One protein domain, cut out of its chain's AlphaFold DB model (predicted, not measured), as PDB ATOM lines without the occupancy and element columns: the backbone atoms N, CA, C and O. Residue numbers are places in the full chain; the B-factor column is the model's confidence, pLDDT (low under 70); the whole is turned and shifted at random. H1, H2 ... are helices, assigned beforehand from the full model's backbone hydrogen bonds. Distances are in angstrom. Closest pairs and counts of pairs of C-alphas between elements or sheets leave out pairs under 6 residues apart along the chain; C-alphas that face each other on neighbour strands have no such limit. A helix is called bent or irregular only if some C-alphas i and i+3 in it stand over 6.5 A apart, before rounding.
ATOM      1  N   GLU A 376     202.866 256.975 238.034       93.88
ATOM      2  CA  GLU A 376     202.199 257.882 237.104       93.88
ATOM      3  C   GLU A 376     202.276 257.346 235.675       93.88
ATOM      4  O   GLU A 376     201.247 257.210 235.009       93.88
ATOM      5  N   ARG A 377     203.473 256.935 235.241       93.44
ATOM      6  CA  ARG A 377     203.691 256.358 233.914       93.44
ATOM      7  C   ARG A 377     202.839 255.114 233.676       93.44
ATOM      8  O   ARG A 377     202.189 255.010 232.636       93.44
ATOM      9  N   GLU A 378     202.848 254.160 234.608       93.69
ATOM     10  CA  GLU A 378     202.121 252.901 234.421       93.69
ATOM     11  C   GLU A 378     200.609 253.124 234.411       93.69
ATOM     12  O   GLU A 378     199.925 252.611 233.522       93.69
ATOM     13  N   VAL A 379     200.090 253.933 235.338       92.12
ATOM     14  CA  VAL A 379     198.656 254.231 235.414       92.12
ATOM     15  C   VAL A 379     198.180 254.950 234.157       92.12
ATOM     16  O   VAL A 379     197.212 254.500 233.547       92.12
ATOM     17  N   MET A 380     198.876 256.003 233.718       90.50
ATOM     18  CA  MET A 380     198.474 256.758 232.524       90.50
ATOM     19  C   MET A 380     198.543 255.925 231.242       90.50
ATOM     20  O   MET A 380     197.771 256.168 230.323       90.50
ATOM     21  N   SER A 381     199.447 254.944 231.169       88.38
ATOM     22  CA  SER A 381     199.583 254.090 229.981       88.38
ATOM     23  C   SER A 381     198.525 252.985 229.873       88.38
ATOM     24  O   SER A 381     198.248 252.511 228.772       88.38
ATOM     25  N   ARG A 382     197.948 252.552 231.002       86.44
ATOM     26  CA  ARG A 382     197.070 251.368 231.070       86.44
ATOM     27  C   ARG A 382     195.618 251.705 231.379       86.44
ATOM     28  O   ARG A 382     194.732 250.936 231.020       86.44
ATOM     29  N   LEU A 383     195.361 252.811 232.069       87.44
ATOM     30  CA  LEU A 383     194.027 253.167 232.529       87.44
ATOM     31  C   LEU A 383     193.423 254.249 231.635       87.44
ATOM     32  O   LEU A 383     193.785 255.417 231.733       87.44
ATOM     33  N   ASN A 384     192.466 253.841 230.798       80.69
ATOM     34  CA  ASN A 384     191.879 254.695 229.758       80.69
ATOM     35  C   ASN A 384     190.360 254.891 229.899       80.69
ATOM     36  O   ASN A 384     189.741 255.506 229.034       80.69
ATOM     37  N   SER A 385     189.729 254.354 230.948       81.44
ATOM     38  CA  SER A 385     188.276 254.445 231.123       81.44
ATOM     39  C   SER A 385     187.852 254.546 232.588       81.44
ATOM     40  O   SER A 385     188.492 254.003 233.491       81.44
ATOM     41  N   SER A 386     186.710 255.198 232.812       82.06
ATOM     42  CA  SER A 386     186.059 255.271 234.123       82.06
ATOM     43  C   SER A 386     185.567 253.912 234.615       82.06
ATOM     44  O   SER A 386     185.601 253.640 235.813       82.06
ATOM     45  N   ASP A 387     185.152 253.036 233.696       79.56
ATOM     46  CA  ASP A 387     184.689 251.682 234.017       79.56
ATOM     47  C   ASP A 387     185.836 250.825 234.591       79.56
ATOM     48  O   ASP A 387     185.616 250.014 235.491       79.56
ATOM     49  N   ALA A 388     187.078 251.056 234.153       84.88
ATOM     50  CA  ALA A 388     188.252 250.405 234.728       84.88
ATOM     51  C   ALA A 388     188.582 250.922 236.141       84.88
ATOM     52  O   ALA A 388     188.917 250.130 237.022       84.88
ATOM     53  N   VAL A 389     188.436 252.230 236.392       88.19
ATOM     54  CA  VAL A 389     188.596 252.807 237.743       88.19
ATOM     55  C   VAL A 389     187.586 252.188 238.702       88.19
ATOM     56  O   VAL A 389     187.934 251.813 239.819       88.19
ATOM     57  N   ASP A 390     186.344 252.050 238.250       83.81
ATOM     58  CA  ASP A 390     185.262 251.407 238.983       83.81
ATOM     59  C   ASP A 390     185.617 249.961 239.384       83.81
ATOM     60  O   ASP A 390     185.371 249.571 240.523       83.81
ATOM     61  N   LEU A 391     186.239 249.172 238.504       84.69
ATOM     62  CA  LEU A 391     186.709 247.828 238.865       84.69
ATOM     63  C   LEU A 391     187.836 247.865 239.907       84.69
ATOM     64  O   LEU A 391     187.847 247.062 240.836       84.69
ATOM     65  N   ILE A 392     188.762 248.823 239.808       89.81
ATOM     66  CA  ILE A 392     189.832 248.985 240.804       89.81
ATOM     67  C   ILE A 392     189.250 249.391 242.170       89.81
ATOM     68  O   ILE A 392     189.720 248.917 243.205       89.81
ATOM     69  N   VAL A 393     188.202 250.222 242.196       86.25
ATOM     70  CA  VAL A 393     187.478 250.567 243.431       86.25
ATOM     71  C   VAL A 393     186.918 249.316 244.109       86.25
ATOM     72  O   VAL A 393     187.022 249.218 245.330       86.25
ATOM     73  N   ASP A 394     186.379 248.360 243.353       80.25
ATOM     74  CA  ASP A 394     185.869 247.102 243.922       80.25
ATOM     75  C   ASP A 394     186.990 246.216 244.481       80.25
ATOM     76  O   ASP A 394     186.781 245.490 245.452       80.25
ATOM     77  N   GLU A 395     188.189 246.302 243.905       83.75
ATOM     78  CA  GLU A 395     189.342 245.498 244.312       83.75
ATOM     79  C   GLU A 395     190.036 246.020 245.575       83.75
ATOM     80  O   GLU A 395     190.371 245.243 246.472       83.75
ATOM     81  N   ILE A 396     190.270 247.332 245.671       83.88
ATOM     82  CA  ILE A 396     191.086 247.909 246.758       83.88
ATOM     83  C   ILE A 396     190.332 248.902 247.643       83.88
ATOM     84  O   ILE A 396     190.869 249.362 248.656       83.88
ATOM     85  N   GLY A 397     189.084 249.205 247.298       79.25
ATOM     86  CA  GLY A 397     188.237 250.147 248.008       79.25
ATOM     87  C   GLY A 397     188.431 251.594 247.556       79.25
ATOM     88  O   GLY A 397     189.523 252.051 247.207       79.25
ATOM     89  N   PHE A 398     187.338 252.348 247.650       80.75
ATOM     90  CA  PHE A 398     187.245 253.735 247.200       80.75
ATOM     91  C   PHE A 398     188.317 254.659 247.805       80.75
ATOM     92  O   PHE A 398     188.984 255.403 247.089       80.75
ATOM     93  N   ALA A 399     188.527 254.592 249.125       78.50
ATOM     94  CA  ALA A 399     189.484 255.461 249.809       78.50
ATOM     95  C   ALA A 399     190.914 255.280 249.275       78.50
ATOM     96  O   ALA A 399     191.603 256.268 249.029       78.50
ATOM     97  N   LYS A 400     191.348 254.033 249.039       86.75
ATOM     98  CA  LYS A 400     192.686 253.764 248.497       86.75
ATOM     99  C   LYS A 400     192.828 254.307 247.079       86.75
ATOM    100  O   LYS A 400     193.864 254.881 246.770       86.75
ATOM    101  N   VAL A 401     191.786 254.203 246.252       89.62
ATOM    102  CA  VAL A 401     191.776 254.789 244.902       89.62
ATOM    103  C   VAL A 401     191.952 256.306 244.951       89.62
ATOM    104  O   VAL A 401     192.855 256.827 244.302       89.62
ATOM    105  N   VAL A 402     191.164 257.017 245.763       86.94
ATOM    106  CA  VAL A 402     191.269 258.486 245.870       86.94
ATOM    107  C   VAL A 402     192.666 258.926 246.309       86.94
ATOM    108  O   VAL A 402     193.227 259.853 245.727       86.94
ATOM    109  N   TYR A 403     193.256 258.254 247.302       86.81
ATOM    110  CA  TYR A 403     194.610 258.581 247.763       86.81
ATOM    111  C   TYR A 403     195.697 258.197 246.764       86.81
ATOM    112  O   TYR A 403     196.659 258.948 246.619       86.81
ATOM    113  N   ALA A 404     195.563 257.065 246.073       91.38
ATOM    114  CA  ALA A 404     196.525 256.647 245.057       91.38
ATOM    115  C   ALA A 404     196.609 257.676 243.920       91.38
ATOM    116  O   ALA A 404     197.704 258.065 243.514       91.38
ATOM    117  N   LEU A 405     195.448 258.165 243.472       91.25
ATOM    118  CA  LEU A 405     195.313 259.147 242.395       91.25
ATOM    119  C   LEU A 405     195.609 260.591 242.832       91.25
ATOM    120  O   LEU A 405     195.530 261.521 242.023       91.25
ATOM    121  N   LYS A 406     195.939 260.822 244.106       86.88
ATOM    122  CA  LYS A 406     196.339 262.149 244.573       86.88
ATOM    123  C   LYS A 406     197.621 262.581 243.849       86.88
ATOM    124  O   LYS A 406     198.573 261.808 243.723       86.88
ATOM    125  N   ASN A 407     197.634 263.838 243.404       84.88
ATOM    126  CA  ASN A 407     198.709 264.473 242.631       84.88
ATOM    127  C   ASN A 407     198.887 263.952 241.194       84.88
ATOM    128  O   ASN A 407     199.882 264.295 240.567       84.88
ATOM    129  N   MET A 408     197.952 263.157 240.663       89.56
ATOM    130  CA  MET A 408     197.927 262.865 239.226       89.56
ATOM    131  C   MET A 408     197.597 264.136 238.422       89.56
ATOM    132  O   MET A 408     196.885 265.005 238.941       89.56
ATOM    133  N   PRO A 409     198.050 264.252 237.159       87.88
ATOM    134  CA  PRO A 409     197.750 265.409 236.321       87.88
ATOM    135  C   PRO A 409     196.243 265.659 236.200       87.88
ATOM    136  O   PRO A 409     195.474 264.756 235.863       87.88
ATOM    137  N   GLY A 410     195.820 266.902 236.448       84.56
ATOM    138  CA  GLY A 410     194.404 267.278 236.446       84.56
ATOM    139  C   GLY A 410     193.716 267.002 235.107       84.56
ATOM    140  O   GLY A 410     192.609 266.475 235.092       84.56
ATOM    141  N   GLU A 411     194.390 267.279 233.990       85.81
ATOM    142  CA  GLU A 411     193.880 266.975 232.646       85.81
ATOM    143  C   GLU A 411     193.603 265.480 232.469       85.81
ATOM    144  O   GLU A 411     192.521 265.109 232.021       85.81
ATOM    145  N   TRP A 412     194.527 264.615 232.901       88.62
ATOM    146  CA  TRP A 412     194.334 263.169 232.836       88.62
ATOM    147  C   TRP A 412     193.164 262.729 233.719       88.62
ATOM    148  O   TRP A 412     192.272 262.032 233.243       88.62
ATOM    149  N   ILE A 413     193.080 263.211 234.962       88.50
ATOM    150  CA  ILE A 413     191.970 262.893 235.874       88.50
ATOM    151  C   ILE A 413     190.603 263.210 235.255       88.50
ATOM    152  O   ILE A 413     189.668 262.421 235.396       88.50
ATOM    153  N   GLN A 414     190.487 264.333 234.544       84.06
ATOM    154  CA  GLN A 414     189.246 264.737 233.881       84.06
ATOM    155  C   GLN A 414     188.838 263.785 232.742       84.06
ATOM    156  O   GLN A 414     187.654 263.729 232.414       84.06
ATOM    157  N   THR A 415     189.785 263.030 232.170       83.75
ATOM    158  CA  THR A 415     189.521 262.038 231.111       83.75
ATOM    159  C   THR A 415     189.104 260.668 231.643       83.75
ATOM    160  O   THR A 415     188.271 260.010 231.026       83.75
ATOM    161  N   VAL A 416     189.645 260.237 232.787       86.19
ATOM    162  CA  VAL A 416     189.411 258.884 233.332       86.19
ATOM    163  C   VAL A 416     188.396 258.826 234.469       86.19
ATOM    164  O   VAL A 416     187.806 257.771 234.684       86.19
ATOM    165  N   LEU A 417     188.163 259.912 235.211       86.81
ATOM    166  CA  LEU A 417     187.142 259.938 236.262       86.81
ATOM    167  C   LEU A 417     185.837 260.544 235.744       86.81
ATOM    168  O   LEU A 417     185.824 261.583 235.087       86.81
ATOM    169  N   SER A 418     184.710 259.943 236.126       83.94
ATOM    170  CA  SER A 418     183.369 260.441 235.800       83.94
ATOM    171  C   SER A 418     182.403 260.306 236.979       83.94
ATOM    172  O   SER A 418     182.630 259.494 237.879       83.94
ATOM    173  N   GLY A 419     181.305 261.070 236.960       83.06
ATOM    174  CA  GLY A 419     180.205 260.941 237.923       83.06
ATOM    175  C   GLY A 419     180.628 261.154 239.382       83.06
ATOM    176  O   GLY A 419     181.449 262.023 239.678       83.06
ATOM    177  N   SER A 420     180.078 260.348 240.296       82.00
ATOM    178  CA  SER A 420     180.307 260.489 241.742       82.00
ATOM    179  C   SER A 420     181.773 260.315 242.143       82.00
ATOM    180  O   SER A 420     182.246 261.068 242.985       82.00
ATOM    181  N   ILE A 421     182.532 259.398 241.521       81.31
ATOM    182  CA  ILE A 421     183.963 259.223 241.850       81.31
ATOM    183  C   ILE A 421     184.737 260.517 241.607       81.31
ATOM    184  O   ILE A 421     185.526 260.930 242.455       81.31
ATOM    185  N   LYS A 422     184.509 261.154 240.453       87.19
ATOM    186  CA  LYS A 422     185.166 262.411 240.091       87.19
ATOM    187  C   LYS A 422     184.846 263.507 241.105       87.19
ATOM    188  O   LYS A 422     185.756 264.156 241.610       87.19
ATOM    189  N   ASN A 423     183.567 263.661 241.437       84.44
ATOM    190  CA  ASN A 423     183.106 264.672 242.383       84.44
ATOM    191  C   ASN A 423     183.754 264.501 243.765       84.44
ATOM    192  O   ASN A 423     184.269 265.470 244.329       84.44
ATOM    193  N   ILE A 424     183.805 263.266 244.270       80.44
ATOM    194  CA  ILE A 424     184.420 262.973 245.567       80.44
ATOM    195  C   ILE A 424     185.935 263.196 245.512       80.44
ATOM    196  O   ILE A 424     186.513 263.714 246.467       80.44
ATOM    197  N   TYR A 425     186.591 262.826 244.407       85.00
ATOM    198  CA  TYR A 425     188.016 263.093 244.208       85.00
ATOM    199  C   TYR A 425     188.317 264.598 244.279       85.00
ATOM    200  O   TYR A 425     189.207 265.015 245.022       85.00
ATOM    201  N   GLU A 426     187.552 265.422 243.562       85.19
ATOM    202  CA  GLU A 426     187.709 266.882 243.546       85.19
ATOM    203  C   GLU A 426     187.463 267.507 244.934       85.19
ATOM    204  O   GLU A 426     188.202 268.397 245.372       85.19
ATOM    205  N   ASP A 427     186.464 267.021 245.672       78.56
ATOM    206  CA  ASP A 427     186.164 267.513 247.020       78.56
ATOM    207  C   ASP A 427     187.189 267.048 248.067       78.56
ATOM    208  O   ASP A 427     187.525 267.804 248.984       78.56
ATOM    209  N   ALA A 428     187.753 265.848 247.912       76.88
ATOM    210  CA  ALA A 428     188.877 265.388 248.724       76.88
ATOM    211  C   ALA A 428     190.145 266.211 248.438       76.88
ATOM    212  O   ALA A 428     190.842 266.620 249.368       76.88
ATOM    213  N   HIS A 429     190.425 266.510 247.166       78.00
ATOM    214  CA  HIS A 429     191.601 267.285 246.769       78.00
ATOM    215  C   HIS A 429     191.514 268.758 247.197       78.00
ATOM    216  O   HIS A 429     192.500 269.330 247.653       78.00
ATOM    217  N   SER A 430     190.321 269.354 247.135       79.62
ATOM    218  CA  SER A 430     190.069 270.714 247.639       79.62
ATOM    219  C   SER A 430     189.977 270.803 249.170       79.62
ATOM    220  O   SER A 430     189.759 271.886 249.714       79.62
ATOM    221  N   GLY A 431     190.139 269.684 249.884       70.00
ATOM    222  CA  GLY A 431     190.123 269.629 251.347       70.00
ATOM    223  C   GLY A 431     188.737 269.777 251.975       70.00
ATOM    224  O   GLY A 431     188.640 269.874 253.202       70.00
ATOM    225  N   LYS A 432     187.667 269.770 251.169       68.75
ATOM    226  CA  LYS A 432     186.280 269.795 251.657       68.75
ATOM    227  C   LYS A 432     185.901 268.482 252.334       68.75
ATOM    228  O   LYS A 432     185.210 268.500 253.349       68.75
ATOM    229  N   ILE A 433     186.386 267.356 251.806       65.75
ATOM    230  CA  ILE A 433     186.215 266.031 252.408       65.75
ATOM    231  C   ILE A 433     187.535 265.591 253.042       65.75
ATOM    232  O   ILE A 433     188.577 265.547 252.392       65.75
ATOM    233  N   LYS A 434     187.480 265.204 254.320       64.06
ATOM    234  CA  LYS A 434     188.582 264.525 255.011       64.06
ATOM    235  C   LYS A 434     188.238 263.054 255.195       64.06
ATOM    236  O   LYS A 434     187.343 262.711 255.964       64.06
ATOM    237  N   ILE A 435     188.985 262.179 254.537       64.25
ATOM    238  CA  ILE A 435     188.880 260.734 254.749       64.25
ATOM    239  C   ILE A 435     189.668 260.397 256.025       64.25
ATOM    240  O   ILE A 435     190.898 260.381 256.015       64.25
ATOM    241  N   LYS A 436     188.958 260.180 257.142       56.12
ATOM    242  CA  LYS A 436     189.554 259.833 258.449       56.12
ATOM    243  C   LYS A 436     190.470 258.604 258.322       56.12
ATOM    244  O   LYS A 436     190.169 257.683 257.570       56.12
ATOM    245  N   ASN A 437     191.561 258.574 259.091       56.25
ATOM    246  CA  ASN A 437     192.570 257.497 259.130       56.25
ATOM    247  C   ASN A 437     193.412 257.300 257.858       56.25
ATOM    248  O   ASN A 437     194.245 256.393 257.817       56.25
ATOM    249  N   TYR A 438     193.239 258.151 256.851       59.16
ATOM    250  CA  TYR A 438     194.139 258.239 255.713       59.16
ATOM    251  C   TYR A 438     194.779 259.627 255.709       59.16
ATOM    252  O   TYR A 438     194.125 260.631 255.977       59.16
ATOM    253  N   GLY A 439     196.084 259.667 255.475       65.88
ATOM    254  CA  GLY A 439     196.859 260.892 255.343       65.88
ATOM    255  C   GLY A 439     197.944 260.690 254.298       65.88
ATOM    256  O   GLY A 439     198.126 259.578 253.802       65.88
ATOM    257  N   ASP A 440     198.675 261.752 253.975       78.38
ATOM    258  CA  ASP A 440     199.612 261.753 252.840       78.38
ATOM    259  C   ASP A 440     200.713 260.691 252.960       78.38
ATOM    260  O   ASP A 440     201.167 260.145 251.959       78.38
ATOM    261  N   TYR A 441     201.045 260.289 254.188       79.00
ATOM    262  CA  TYR A 441     201.955 259.181 254.480       79.00
ATOM    263  C   TYR A 441     201.497 257.813 253.929       79.00
ATOM    264  O   TYR A 441     202.321 256.913 253.801       79.00
ATOM    265  N   ARG A 442     200.209 257.637 253.600       83.12
ATOM    266  CA  ARG A 442     199.649 256.398 253.025       83.12
ATOM    267  C   ARG A 442     199.554 256.403 251.502       83.12
ATOM    268  O   ARG A 442     199.160 255.384 250.936       83.12
ATOM    269  N   ILE A 443     199.873 257.517 250.834       88.12
ATOM    270  CA  ILE A 443     199.749 257.630 249.370       88.12
ATOM    271  C   ILE A 443     200.540 256.512 248.691       88.12
ATOM    272  O   ILE A 443     200.005 255.837 247.820       88.12
ATOM    273  N   GLU A 444     201.767 256.258 249.141       90.88
ATOM    274  CA  GLU A 444     202.638 255.251 248.535       90.88
ATOM    275  C   GLU A 444     202.088 253.822 248.675       90.88
ATOM    276  O   GLU A 444     202.062 253.054 247.717       90.88
ATOM    277  N   GLU A 445     201.560 253.472 249.849       91.38
ATOM    278  CA  GLU A 445     200.889 252.185 250.068       91.38
ATOM    279  C   GLU A 445     199.660 252.037 249.152       91.38
ATOM    280  O   GLU A 445     199.461 250.997 248.520       91.38
ATOM    281  N   CYS A 446     198.857 253.099 249.033       92.12
ATOM    282  CA  CYS A 446     197.679 253.113 248.170       92.12
ATOM    283  C   CYS A 446     198.057 253.000 246.687       92.12
ATOM    284  O   CYS A 446     197.398 252.270 245.949       92.12
ATOM    285  N   ARG A 447     199.138 253.662 246.257       94.75
ATOM    286  CA  ARG A 447     199.682 253.579 244.894       94.75
ATOM    287  C   ARG A 447     200.122 252.164 244.546       94.75
ATOM    288  O   ARG A 447     199.754 251.659 243.487       94.75
ATOM    289  N   LYS A 448     200.818 251.483 245.459       94.56
ATOM    290  CA  LYS A 448     201.195 250.071 245.285       94.56
ATOM    291  C   LYS A 448     199.974 249.165 245.164       94.56
ATOM    292  O   LYS A 448     199.928 248.329 244.266       94.56
ATOM    293  N   ALA A 449     198.968 249.350 246.023       92.94
ATOM    294  CA  ALA A 449     197.717 248.595 245.938       92.94
ATOM    295  C   ALA A 449     196.995 248.834 244.599       92.94
ATOM    296  O   ALA A 449     196.529 247.886 243.972       92.94
ATOM    297  N   PHE A 450     196.958 250.086 244.139       95.38
ATOM    298  CA  PHE A 450     196.339 250.474 242.873       95.38
ATOM    299  C   PHE A 450     197.051 249.852 241.671       95.38
ATOM    300  O   PHE A 450     196.397 249.221 240.846       95.38
ATOM    301  N   LEU A 451     198.382 249.959 241.586       95.94
ATOM    302  CA  LEU A 451     199.156 249.325 240.513       95.94
ATOM    303  C   LEU A 451     198.958 247.817 240.498       95.94
ATOM    304  O   LEU A 451     198.834 247.219 239.435       95.94
ATOM    305  N   LYS A 452     198.904 247.195 241.675       95.25
ATOM    306  CA  LYS A 452     198.709 245.754 241.767       95.25
ATOM    307  C   LYS A 452     197.346 245.345 241.209       95.25
ATOM    308  O   LYS A 452     197.285 244.453 240.369       95.25
ATOM    309  N   ALA A 453     196.280 246.037 241.611       94.50
ATOM    310  CA  ALA A 453     194.940 245.811 241.074       94.50
ATOM    311  C   ALA A 453     194.888 246.048 239.557       94.50
ATOM    312  O   ALA A 453     194.344 245.224 238.828       94.50
ATOM    313  N   LEU A 454     195.521 247.120 239.072       94.44
ATOM    314  CA  LEU A 454     195.623 247.437 237.648       94.44
ATOM    315  C   LEU A 454     196.301 246.305 236.855       94.44
ATOM    316  O   LEU A 454     195.780 245.881 235.825       94.44
ATOM    317  N   LEU A 455     197.435 245.786 237.335       93.25
ATOM    318  CA  LEU A 455     198.158 244.696 236.674       93.25
ATOM    319  C   LEU A 455     197.354 243.391 236.670       93.25
ATOM    320  O   LEU A 455     197.281 242.738 235.633       93.25
ATOM    321  N   ILE A 456     196.720 243.039 237.792       91.12
ATOM    322  CA  ILE A 456     195.884 241.834 237.900       91.12
ATOM    323  C   ILE A 456     194.699 241.913 236.937       91.12
ATOM    324  O   ILE A 456     194.483 240.989 236.157       91.12
ATOM    325  N   LEU A 457     193.963 243.027 236.949       88.50
ATOM    326  CA  LEU A 457     192.806 243.216 236.075       88.50
ATOM    327  C   LEU A 457     193.201 243.247 234.591       88.50
ATOM    328  O   LEU A 457     192.440 242.759 233.759       88.50
ATOM    329  N   SER A 458     194.377 243.792 234.260       87.88
ATOM    330  CA  SER A 458     194.898 243.790 232.883       87.88
ATOM    331  C   SER A 458     195.236 242.373 232.413       87.88
ATOM    332  O   SER A 458     194.888 241.988 231.303       87.88
ATOM    333  N   ASP A 459     195.900 241.586 233.263       85.50
ATOM    334  CA  ASP A 459     196.283 240.198 232.977       85.50
ATOM    335  C   ASP A 459     195.052 239.285 232.810       85.50
ATOM    336  O   ASP A 459     195.039 238.387 231.971       85.50
ATOM    337  N   GLU A 460     193.981 239.575 233.555       79.12
ATOM    338  CA  GLU A 460     192.664 238.931 233.433       79.12
ATOM    339  C   GLU A 460     191.804 239.479 232.277       79.12
ATOM    340  O   GLU A 460     190.641 239.095 232.151       79.12
ATOM    341  N   GLU A 461     192.339 240.387 231.453       77.38
ATOM    342  CA  GLU A 461     191.643 241.034 230.326       77.38
ATOM    343  C   GLU A 461     190.358 241.789 230.737       77.38
ATOM    344  O   GLU A 461     189.491 242.069 229.910       77.38
TER     345      GLU A 461
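Overview. This is residues 376 to 461 of the 463 residues of an uncharacterized protein of Spirochaetes bacterium (UniProt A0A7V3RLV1). One long helix, H6, runs along one side of a cluster of five shorter helices. H3, nearest the middle, crosses under H6; H1 and H2 pack on H6 farther along, and H4 and H5 lie on the side of the cluster away from H6, loosely joined to the rest. The printed part has 86 residues with six named helices, H1 to H6 in chain order, and no named strand: all helix. It is compact, with a radius of gyration of the C-alphas of 12.0 A and spans of 36 by 24 by 22 A.

Arrangement. Begin at H6, residues 440 to 459, the hub. H3, residues 398 to 404, touches it about perpendicular, at 74 degrees; the closest C-alphas, of Ala 404 and Arg 447, are 4.4 A apart. With residues 451 to 454 alone H6 touches H1, residues 376 to 382, at a shallow tilt of 23 degrees, the same way; the closest C-alphas are Val 379 and Leu 451, 7.1 A. With residues 449 to 454 alone it touches H2, residues 386 to 396; the closest C-alphas are Ile 392 and Ala 453, 6.0 A. H5, residues 419 to 429, is close to H3 but not clearly touching: C-alphas Val 402 and Tyr 425, the closest, are 5.9 A apart. H4, residues 410 to 416, is apart from H6. Every O i to N i+4 pair is within hydrogen-bond range in H1 to H5; in H6, 14 of 16 are.

Along the chain. Find C-alpha 376 at (202.199, 257.882, 237.104), where H1 begins. H2 measures 15.5 A and H5 15.8 A. From C-alpha 440 at (199.612, 261.753, 252.840) H6 runs 29.5 A to C-alpha 459 at (196.283, 240.198, 232.977); it is irregular, with C-alphas 441 and 444 7.2 A apart.

Size, cuts and confidence. The two C-alphas farthest apart, Lys 432 and Glu 460, are 36.4 A apart. The printed part has no cut and no long link. Look at residues 432 to 439 for pLDDT under 70.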